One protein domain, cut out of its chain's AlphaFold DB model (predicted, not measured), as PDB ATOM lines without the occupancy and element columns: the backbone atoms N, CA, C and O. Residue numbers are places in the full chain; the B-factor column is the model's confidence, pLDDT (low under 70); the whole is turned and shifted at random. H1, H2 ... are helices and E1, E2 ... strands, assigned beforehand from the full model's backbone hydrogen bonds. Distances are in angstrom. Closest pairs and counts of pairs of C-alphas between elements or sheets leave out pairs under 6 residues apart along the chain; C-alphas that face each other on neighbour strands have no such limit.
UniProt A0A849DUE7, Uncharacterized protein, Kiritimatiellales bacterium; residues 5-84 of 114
ATOM      1  N   SER A   5     116.053  87.642 112.159       92.06
ATOM      2  CA  SER A   5     116.329  86.456 112.976       92.06
ATOM      3  C   SER A   5     115.439  85.285 112.565       92.06
ATOM      4  O   SER A   5     115.930  84.187 112.321       92.06
ATOM      5  N   VAL A   6     114.139  85.520 112.383       90.81
ATOM      6  CA  VAL A   6     113.187  84.489 111.954       90.81
ATOM      7  C   VAL A   6     113.558  83.943 110.570       90.81
ATOM      8  O   VAL A   6     113.537  82.733 110.358       90.81
ATOM      9  N   TYR A   7     113.936  84.815 109.628       90.50
ATOM     10  CA  TYR A   7     114.351  84.382 108.293       90.50
ATOM     11  C   TYR A   7     115.664  83.589 108.297       90.50
ATOM     12  O   TYR A   7     115.776  82.618 107.557       90.50
ATOM     13  N   GLN A   8     116.638  83.961 109.127       91.50
ATOM     14  CA  GLN A   8     117.928  83.265 109.209       91.50
ATOM     15  C   GLN A   8     117.797  81.813 109.691       91.50
ATOM     16  O   GLN A   8     118.556  80.959 109.246       91.50
ATOM     17  N   HIS A   9     116.809  81.518 110.540       90.56
ATOM     18  CA  HIS A   9     116.525  80.150 110.990       90.56
ATOM     19  C   HIS A   9     115.753  79.324 109.952       90.56
ATOM     20  O   HIS A   9     115.662  78.103 110.073       90.56
ATOM     21  N   ARG A  10     115.190  79.957 108.916       91.38
ATOM     22  CA  ARG A  10     114.443  79.255 107.872       91.38
ATOM     23  C   ARG A  10     115.398  78.565 106.904       91.38
ATOM     24  O   ARG A  10     116.167  79.208 106.188       91.38
ATOM     25  N   ARG A  11     115.229  77.255 106.739       92.12
ATOM     26  CA  ARG A  11     115.861  76.516 105.641       92.12
ATOM     27  C   ARG A  11     115.280  76.950 104.292       92.12
ATOM     28  O   ARG A  11     114.067  76.980 104.090       92.12
ATOM     29  N   ARG A  12     116.148  77.261 103.326       94.44
ATOM     30  CA  ARG A  12     115.713  77.573 101.957       94.44
ATOM     31  C   ARG A  12     115.044  76.356 101.312       94.44
ATOM     32  O   ARG A  12     115.609  75.267 101.298       94.44
ATOM     33  N   VAL A  13     113.866  76.581 100.737       94.75
ATOM     34  CA  VAL A  13     113.094  75.629  99.932       94.75
ATOM     35  C   VAL A  13     112.280  76.408  98.899       94.75
ATOM     36  O   VAL A  13     111.912  77.564  99.137       94.75
ATOM     37  N   CYS A  14     112.051  75.790  97.742       95.69
ATOM     38  CA  CYS A  14     111.191  76.297  96.680       95.69
ATOM     39  C   CYS A  14     110.327  75.135  96.182       95.69
ATOM     40  O   CYS A  14     110.648  74.505  95.182       95.69
ATOM     41  N   ASP A  15     109.275  74.827  96.919       94.19
ATOM     42  CA  ASP A  15     108.324  73.731  96.718       94.19
ATOM     43  C   ASP A  15     107.069  74.184  95.956       94.19
ATOM     44  O   ASP A  15     106.632  73.479  95.053       94.19
ATOM     45  N   VAL A  16     106.567  75.398  96.214       96.12
ATOM     46  CA  VAL A  16     105.407  75.962  95.489       96.12
ATOM     47  C   VAL A  16     105.758  76.395  94.057       96.12
ATOM     48  O   VAL A  16     105.073  76.061  93.097       96.12
ATOM     49  N   GLY A  17     106.847  77.148  93.879       95.62
ATOM     50  CA  GLY A  17     107.423  77.425  92.555       95.62
ATOM     51  C   GLY A  17     106.653  78.363  91.607       95.62
ATOM     52  O   GLY A  17     107.107  78.533  90.478       95.62
ATOM     53  N   PHE A  18     105.564  79.012  92.035       95.50
ATOM     54  CA  PHE A  18     104.722  79.863  91.168       95.50
ATOM     55  C   PHE A  18     105.429  81.085  90.565       95.50
ATOM     56  O   PHE A  18     105.091  81.507  89.467       95.50
ATOM     57  N   LEU A  19     106.422  81.646  91.263       96.50
ATOM     58  CA  LEU A  19     107.153  82.850  90.836       96.50
ATOM     59  C   LEU A  19     108.566  82.535  90.325       96.50
ATOM     60  O   LEU A  19     109.444  83.401  90.321       96.50
ATOM     61  N   ARG A  20     108.837  81.279  89.947       97.75
ATOM     62  CA  ARG A  20     110.122  80.927  89.333       97.75
ATOM     63  C   ARG A  20     110.259  81.629  87.987       97.75
ATOM     64  O   ARG A  20     109.326  81.678  87.192       97.75
ATOM     65  N   GLN A  21     111.461  82.104  87.710       97.25
ATOM     66  CA  GLN A  21     111.792  82.722  86.440       97.25
ATOM     67  C   GLN A  21     112.133  81.630  85.421       97.25
ATOM     68  O   GLN A  21     112.939  80.739  85.735       97.25
ATOM     69  N   PRO A  22     111.548  81.679  84.211       97.44
ATOM     70  CA  PRO A  22     111.972  80.809  83.133       97.44
ATOM     71  C   PRO A  22     113.401  81.171  82.711       97.44
ATOM     72  O   PRO A  22     113.796  82.337  82.711       97.44
ATOM     73  N   TYR A  23     114.183  80.168  82.336       96.81
ATOM     74  CA  TYR A  23     115.495  80.347  81.723       96.81
ATOM     75  C   TYR A  23     115.701  79.307  80.624       96.81
ATOM     76  O   TYR A  23     115.078  78.243  80.630       96.81
ATOM     77  N   ARG A  24     116.584  79.604  79.670       96.94
ATOM     78  CA  ARG A  24     116.941  78.659  78.611       96.94
ATOM     79  C   ARG A  24     118.036  77.717  79.102       96.94
ATOM     80  O   ARG A  24     119.094  78.165  79.537       96.94
ATOM     81  N   ARG A  25     117.780  76.415  79.026       96.56
ATOM     82  CA  ARG A  25     118.745  75.360  79.349       96.56
ATOM     83  C   ARG A  25     119.720  75.125  78.181       96.56
ATOM     84  O   ARG A  25     119.389  75.475  77.047       96.56
ATOM     85  N   PRO A  26     120.881  74.479  78.421       95.00
ATOM     86  CA  PRO A  26     121.837  74.138  77.359       95.00
ATOM     87  C   PRO A  26     121.247  73.265  76.241       95.00
ATOM     88  O   PRO A  26     121.620  73.412  75.085       95.00
ATOM     89  N   ASP A  27     120.277  72.407  76.570       95.94
ATOM     90  CA  ASP A  27     119.535  71.565  75.618       95.94
ATOM     91  C   ASP A  27     118.446  72.326  74.831       95.94
ATOM     92  O   ASP A  27     117.657  71.723  74.105       95.94
ATOM     93  N   GLY A  28     118.366  73.650  74.994       96.75
ATOM     94  CA  GLY A  28     117.405  74.520  74.326       96.75
ATOM     95  C   GLY A  28     116.012  74.554  74.958       96.75
ATOM     96  O   GLY A  28     115.208  75.394  74.552       96.75
ATOM     97  N   LYS A  29     115.719  73.707  75.955       97.94
ATOM     98  CA  LYS A  29     114.415  73.675  76.638       97.94
ATOM     99  C   LYS A  29     114.284  74.794  77.674       97.94
ATOM    100  O   LYS A  29     115.272  75.366  78.137       97.94
ATOM    101  N   ILE A  30     113.050  75.079  78.082       97.88
ATOM    102  CA  ILE A  30     112.770  75.993  79.194       97.88
ATOM    103  C   ILE A  30     112.981  75.248  80.516       97.88
ATOM    104  O   ILE A  30     112.443  74.163  80.737       97.88
ATOM    105  N   GLY A  31     113.790  75.832  81.393       97.31
ATOM    106  CA  GLY A  31     113.874  75.484  82.807       97.31
ATOM    107  C   GLY A  31     113.302  76.604  83.672       97.31
ATOM    108  O   GLY A  31     113.029  77.699  83.187       97.31
ATOM    109  N   TYR A  32     113.159  76.344  84.969       97.56
ATOM    110  CA  TYR A  32     112.659  77.317  85.940       97.56
ATOM    111  C   TYR A  32     113.592  77.394  87.142       97.56
ATOM    112  O   TYR A  32     113.991  76.367  87.701       97.56
ATOM    113  N   ARG A  33     113.922  78.615  87.557       97.50
ATOM    114  CA  ARG A  33     114.815  78.881  88.690       97.50
ATOM    115  C   ARG A  33     114.291  80.023  89.545       97.50
ATOM    116  O   ARG A  33     113.584  80.897  89.058       97.50
ATOM    117  N   CYS A  34     114.626  80.019  90.824       98.44
ATOM    118  CA  CYS A  34     114.260  81.079  91.752       98.44
ATOM    119  C   CYS A  34     115.478  81.433  92.601       98.44
ATOM    120  O   CYS A  34     116.009  80.553  93.262       98.44
ATOM    121  N   PRO A  35     115.899  82.700  92.686       97.94
ATOM    122  CA  PRO A  35     117.067  83.053  93.490       97.94
ATOM    123  C   PRO A  35     116.823  82.920  95.014       97.94
ATOM    124  O   PRO A  35     117.754  83.019  95.812       97.94
ATOM    125  N   ALA A  36     115.578  82.659  95.441       97.19
ATOM    126  CA  ALA A  36     115.224  82.334  96.827       97.19
ATOM    127  C   ALA A  36     115.208  80.820  97.140       97.19
ATOM    128  O   ALA A  36     114.950  80.436  98.285       97.19
ATOM    129  N   GLU A  37     115.460  79.952  96.156       97.56
ATOM    130  CA  GLU A  37     115.622  78.511  96.383       97.56
ATOM    131  C   GLU A  37     116.972  78.202  97.079       97.56
ATOM    132  O   GLU A  37     117.752  79.128  97.339       97.56
ATOM    133  N   PRO A  38     117.272  76.935  97.440       97.38
ATOM    134  CA  PRO A  38     118.605  76.571  97.920       97.38
ATOM    135  C   PRO A  38     119.697  77.072  96.965       97.38
ATOM    136  O   PRO A  38     119.634  76.807  95.767       97.38
ATOM    137  N   VAL A  39     120.706  77.773  97.493       98.06
ATOM    138  CA  VAL A  39     121.729  78.462  96.678       98.06
ATOM    139  C   VAL A  39     122.407  77.504  95.697       98.06
ATOM    140  O   VAL A  39     122.467  77.791  94.505       98.06
ATOM    141  N   ALA A  40     122.798  76.312  96.157       98.25
ATOM    142  CA  ALA A  40     123.390  75.284  95.300       98.25
ATOM    143  C   ALA A  40     122.471  74.861  94.134       98.25
ATOM    144  O   ALA A  40     122.942  74.668  93.017       98.25
ATOM    145  N   ALA A  41     121.155  74.764  94.363       97.88
ATOM    146  CA  ALA A  41     120.192  74.431  93.313       97.88
ATOM    147  C   ALA A  41     120.015  75.583  92.310       97.88
ATOM    148  O   ALA A  41     119.895  75.333  91.112       97.88
ATOM    149  N   TYR A  42     120.045  76.836  92.774       98.19
ATOM    150  CA  TYR A  42     120.024  78.012  91.901       98.19
ATOM    151  C   TYR A  42     121.272  78.088  91.008       98.19
ATOM    152  O   TYR A  42     121.153  78.273  89.795       98.19
ATOM    153  N   VAL A  43     122.460  77.875  91.587       98.12
ATOM    154  CA  VAL A  43     123.745  77.878  90.866       98.12
ATOM    155  C   VAL A  43     123.819  76.733  89.856       98.12
ATOM    156  O   VAL A  43     124.165  76.957  88.699       98.12
ATOM    157  N   ALA A  44     123.375  75.528  90.226       97.44
ATOM    158  CA  ALA A  44     123.279  74.397  89.299       97.44
ATOM    159  C   ALA A  44     122.360  74.677  88.089       97.44
ATOM    160  O   ALA A  44     122.505  74.063  87.033       97.44
ATOM    161  N   LYS A  45     121.430  75.634  88.213       97.38
ATOM    162  CA  LYS A  45     120.546  76.118  87.137       97.38
ATOM    163  C   LYS A  45     121.114  77.341  86.398       97.38
ATOM    164  O   LYS A  45     120.370  78.077  85.742       97.38
ATOM    165  N   GLY A  46     122.419  77.586  86.516       96.00
ATOM    166  CA  GLY A  46     123.127  78.693  85.870       96.00
ATOM    167  C   GLY A  46     122.799  80.066  86.456       96.00
ATOM    168  O   GLY A  46     122.877  81.069  85.743       96.00
ATOM    169  N   GLY A  47     122.310  80.118  87.696       97.12
ATOM    170  CA  GLY A  47     122.217  81.349  88.471       97.12
ATOM    171  C   GLY A  47     123.566  81.714  89.092       97.12
ATOM    172  O   GLY A  47     124.435  80.854  89.221       97.12
ATOM    173  N   ARG A  48     123.745  82.976  89.483       98.06
ATOM    174  CA  ARG A  48     124.960  83.424  90.174       98.06
ATOM    175  C   ARG A  48     124.700  83.547  91.670       98.06
ATOM    176  O   ARG A  48     123.597  83.911  92.077       98.06
ATOM    177  N   GLU A  49     125.678  83.215  92.500       98.06
ATOM    178  CA  GLU A  49     125.492  83.186  93.954       98.06
ATOM    179  C   GLU A  49     125.111  84.566  94.517       98.06
ATOM    180  O   GLU A  49     124.235  84.661  95.380       98.06
ATOM    181  N   GLU A  50     125.663  85.643  93.951       98.19
ATOM    182  CA  GLU A  50     125.348  87.022  94.329       98.19
ATOM    183  C   GLU A  50     123.868  87.378  94.133       98.19
ATOM    184  O   GLU A  50     123.299  88.139  94.917       98.19
ATOM    185  N   ASP A  51     123.201  86.777  93.143       97.50
ATOM    186  CA  ASP A  51     121.794  87.059  92.861       97.50
ATOM    187  C   ASP A  51     120.873  86.474  93.952       97.50
ATOM    188  O   ASP A  51     119.722  86.905  94.074       97.50
ATOM    189  N   ALA A  52     121.369  85.517  94.754       97.00
ATOM    190  CA  ALA A  52     120.651  84.862  95.848       97.00
ATOM    191  C   ALA A  52     120.772  85.594  97.199       97.00
ATOM    192  O   ALA A  52     120.016  85.285  98.137       97.00
ATOM    193  N   VAL A  53     121.684  86.565  97.317       95.69
ATOM    194  CA  VAL A  53     121.909  87.345  98.544       95.69
ATOM    195  C   VAL A  53     120.655  88.153  98.889       95.69
ATOM    196  O   VAL A  53     120.044  88.797  98.042       95.69
ATOM    197  N   GLY A  54     120.208  88.058 100.146       93.12
ATOM    198  CA  GLY A  54     119.015  88.759 100.644       93.12
ATOM    199  C   GLY A  54     117.671  88.286 100.065       93.12
ATOM    200  O   GLY A  54     116.620  88.786 100.467       93.12
ATOM    201  N   ARG A  55     117.655  87.310  99.147       95.19
ATOM    202  CA  ARG A  55     116.425  86.851  98.484       95.19
ATOM    203  C   ARG A  55     115.552  86.009  99.402       95.19
ATOM    204  O   ARG A  55     115.970  84.965  99.893       95.19
ATOM    205  N   LYS A  56     114.294  86.413  99.567       95.12
ATOM    206  CA  LYS A  56     113.286  85.710 100.376       95.12
ATOM    207  C   LYS A  56     112.265  84.999  99.478       95.12
ATOM    208  O   LYS A  56     111.961  85.474  98.387       95.12
ATOM    209  N   CYS A  57     111.739  83.857  99.929       95.56
ATOM    210  CA  CYS A  57     110.712  83.121  99.187       95.56
ATOM    211  C   CYS A  57     109.367  83.851  99.297       95.56
ATOM    212  O   CYS A  57     108.772  83.886 100.374       95.56
ATOM    213  N   LEU A  58     108.894  84.424  98.187       95.06
ATOM    214  CA  LEU A  58     107.588  85.080  98.134       95.06
ATOM    215  C   LEU A  58     106.440  84.069  98.083       95.06
ATOM    216  O   LEU A  58     105.453  84.264  98.775       95.06
ATOM    217  N   CYS A  59     106.565  82.971  97.327       96.75
ATOM    218  CA  CYS A  59     105.459  82.023  97.142       96.75
ATOM    219  C   CYS A  59     104.960  81.444  98.474       96.75
ATOM    220  O   CYS A  59     103.770  81.522  98.769       96.75
ATOM    221  N   ASN A  60     105.873  80.934  99.306       96.38
ATOM    222  CA  ASN A  60     105.505  80.328 100.588       96.38
ATOM    223  C   ASN A  60     104.977  81.356 101.582       96.38
ATOM    224  O   ASN A  60     104.035  81.086 102.321       96.38
ATOM    225  N   ALA A  61     105.555  82.552 101.579       95.50
ATOM    226  CA  ALA A  61     105.120  83.599 102.481       95.50
ATOM    227  C   ALA A  61     103.769  84.207 102.089       95.50
ATOM    228  O   ALA A  61     102.989  84.532 102.974       95.50
ATOM    229  N   LEU A  62     103.471  84.339 100.793       94.94
ATOM    230  CA  LEU A  62     102.166  84.804 100.317       94.94
ATOM    231  C   LEU A  62     101.063  83.789 100.639       94.94
ATOM    232  O   LEU A  62      99.990  84.189 101.074       94.94
ATOM    233  N   ALA A  63     101.342  82.488 100.512       95.94
ATOM    234  CA  ALA A  63     100.419  81.449 100.971       95.94
ATOM    235  C   ALA A  63     100.198  81.524 102.497       95.94
ATOM    236  O   ALA A  63      99.065  81.471 102.972       95.94
ATOM    237  N   ALA A  64     101.264  81.745 103.273       96.00
ATOM    238  CA  ALA A  64     101.148  81.959 104.714       96.00
ATOM    239  C   ALA A  64     100.322  83.214 105.068       96.00
ATOM    240  O   ALA A  64      99.515  83.154 105.992       96.00
ATOM    241  N   ASN A  65     100.457  84.316 104.314       95.50
ATOM    242  CA  ASN A  65      99.696  85.556 104.536       95.50
ATOM    243  C   ASN A  65      98.176  85.347 104.470       95.50
ATOM    244  O   ASN A  65      97.444  86.056 105.154       95.50
ATOM    245  N   ILE A  66      97.705  84.384 103.673       96.19
ATOM    246  CA  ILE A  66      96.276  84.061 103.534       96.19
ATOM    247  C   ILE A  66      95.825  82.919 104.461       96.19
ATOM    248  O   ILE A  66      94.778  82.318 104.240       96.19
ATOM    249  N   GLY A  67      96.619  82.585 105.483       96.62
ATOM    250  CA  GLY A  67      96.296  81.522 106.439       96.62
ATOM    251  C   GLY A  67      96.557  80.105 105.923       96.62
ATOM    252  O   GLY A  67      96.084  79.147 106.527       96.62
ATOM    253  N   MET A  68      97.322  79.952 104.835       96.94
ATOM    254  CA  MET A  68      97.657  78.655 104.228       96.94
ATOM    255  C   MET A  68      99.178  78.412 104.184       96.94
ATOM    256  O   MET A  68      99.760  78.250 103.104       96.94
ATOM    257  N   PRO A  69      99.880  78.419 105.333       96.50
ATOM    258  CA  PRO A  69     101.319  78.204 105.347       96.50
ATOM    259  C   PRO A  69     101.666  76.765 104.942       96.50
ATOM    260  O   PRO A  69     100.984  75.817 105.326       96.50
ATOM    261  N   GLN A  70     102.762  76.584 104.204       95.25
ATOM    262  CA  GLN A  70     103.286  75.239 103.949       95.25
ATOM    263  C   GLN A  70     103.854  74.638 105.239       95.25
ATOM    264  O   GLN A  70     104.476  75.347 106.038       95.25
ATOM    265  N   HIS A  71     103.665  73.332 105.424       94.12
ATOM    266  CA  HIS A  71     104.301  72.568 106.495       94.12
ATOM    267  C   HIS A  71     105.692  72.115 106.055       94.12
ATOM    268  O   HIS A  71     105.862  71.539 104.982       94.12
ATOM    269  N   LEU A  72     106.687  72.391 106.889       89.81
ATOM    270  CA  LEU A  72     108.082  72.074 106.636       89.81
ATOM    271  C   LEU A  72     108.441  70.714 107.238       89.81
ATOM    272  O   LEU A  72     107.809  70.222 108.172       89.81
ATOM    273  N   SER A  73     109.503  70.101 106.713       88.25
ATOM    274  CA  SER A  73     109.972  68.780 107.154       88.25
ATOM    275  C   SER A  73     110.456  68.739 108.608       88.25
ATOM    276  O   SER A  73     110.605  67.660 109.166       88.25
ATOM    277  N   ASP A  74     110.748  69.896 109.203       88.00
ATOM    278  CA  ASP A  74     111.155  70.038 110.606       88.00
ATOM    279  C   ASP A  74     109.959  70.202 111.565       88.00
ATOM    280  O   ASP A  74     110.147  70.478 112.748       88.00
ATOM    281  N   GLY A  75     108.728  70.042 111.066       90.81
ATOM    282  CA  GLY A  75     107.495  70.188 111.840       90.81
ATOM    283  C   GLY A  75     107.041  71.636 112.025       90.81
ATOM    284  O   GLY A  75     105.980  71.872 112.600       90.81
ATOM    285  N   THR A  76     107.803  72.617 111.531       91.88
ATOM    286  CA  THR A  76     107.391  74.021 111.555       91.88
ATOM    287  C   THR A  76     106.530  74.374 110.340       91.88
ATOM    288  O   THR A  76     106.364  73.592 109.404       91.88
ATOM    289  N   SER A  77     105.948  75.571 110.350       94.75
ATOM    290  CA  SER A  77     105.185  76.111 109.224       94.75
ATOM    291  C   SER A  77     105.841  77.377 108.695       94.75
ATOM    292  O   SER A  77     106.389  78.180 109.462       94.75
ATOM    293  N   GLU A  78     105.730  77.574 107.385       95.38
ATOM    294  CA  GLU A  78     106.152  78.802 106.718       95.38
ATOM    295  C   GLU A  78     105.522  80.035 107.362       95.38
ATOM    296  O   GLU A  78     104.385  80.017 107.835       95.38
ATOM    297  N   LYS A  79     106.279  81.133 107.385       94.25
ATOM    298  CA  LYS A  79     105.842  82.374 108.027       94.25
ATOM    299  C   LYS A  79     105.499  83.438 106.998       94.25
ATOM    300  O   LYS A  79     106.177  83.592 105.978       94.25
ATOM    301  N   CYS A  80     104.520  84.250 107.365       94.69
ATOM    302  CA  CYS A  80     104.079  85.435 106.645       94.69
ATOM    303  C   CYS A  80     105.231  86.398 106.332       94.69
ATOM    304  O   CYS A  80     106.266  86.435 107.014       94.69
ATOM    305  N   LEU A  81     105.061  87.211 105.294       93.25
ATOM    306  CA  LEU A  81     105.932  88.347 105.006       93.25
ATOM    307  C   LEU A  81     105.096  89.569 104.684       93.25
ATOM    308  O   LEU A  81     104.070  89.465 104.021       93.25
ATOM    309  N   VAL A  82     105.586  90.722 105.113       90.06
ATOM    310  CA  VAL A  82     105.012  92.007 104.737       90.06
ATOM    311  C   VAL A  82     105.920  92.623 103.682       90.06
ATOM    312  O   VAL A  82     107.137  92.684 103.864       90.06
ATOM    313  N   THR A  83     105.330  93.038 102.567       86.50
ATOM    314  CA  THR A  83     105.975  93.896 101.569       86.50
ATOM    315  C   THR A  83     105.350  95.272 101.626       86.50
ATOM    316  O   THR A  83     104.160  95.380 101.900       86.50
ATOM    317  N   MET A  84     106.109  96.299 101.255       85.94
ATOM    318  CA  MET A  84     105.538  97.634 101.062       85.94
ATOM    319  C   MET A  84     104.632  97.724  99.830       85.94
ATOM    320  O   MET A  84     103.790  98.607  99.773       85.94
TER     321      MET A  84
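This is residues 5 to 84 of the 114 residues of an uncharacterized protein of Kiritimatiellales bacterium (UniProt A0A849DUE7). What is it? It has little regular structure: loops join hairpin E1-E2, H2 and H3 to H1 and H4 at the other end. How large? Its 80 printed residues, 30 in named elements, mixed in class, are compact: radius of gyration of the C-alphas 13.4 A, spans 39 by 30 by 22 A.

Which strands pair? E1, residues 21 to 24, and E2, residues 30 to 33, form an antiparallel hairpin, N 21 and O 33 being 2.8 A apart. Which helices touch? H2, residues 39 to 44, touches H3, residues 49 to 52, closest C-alphas 43 and 49 at 6.4 A.

What begins? H1, residues 5 to 8, begins at C-alpha (116.329, 86.456, 112.976). What ends? H4, residues 58 to 65, 10.2 A long, ends at C-alpha (99.696, 85.556, 104.536). In H2 and H4 every O i to N i+4 pair is within hydrogen-bond range.

Any long link? H1 to E1 is, with 12 residues. Any cut? The printed part has none; no printed pLDDT is under 70.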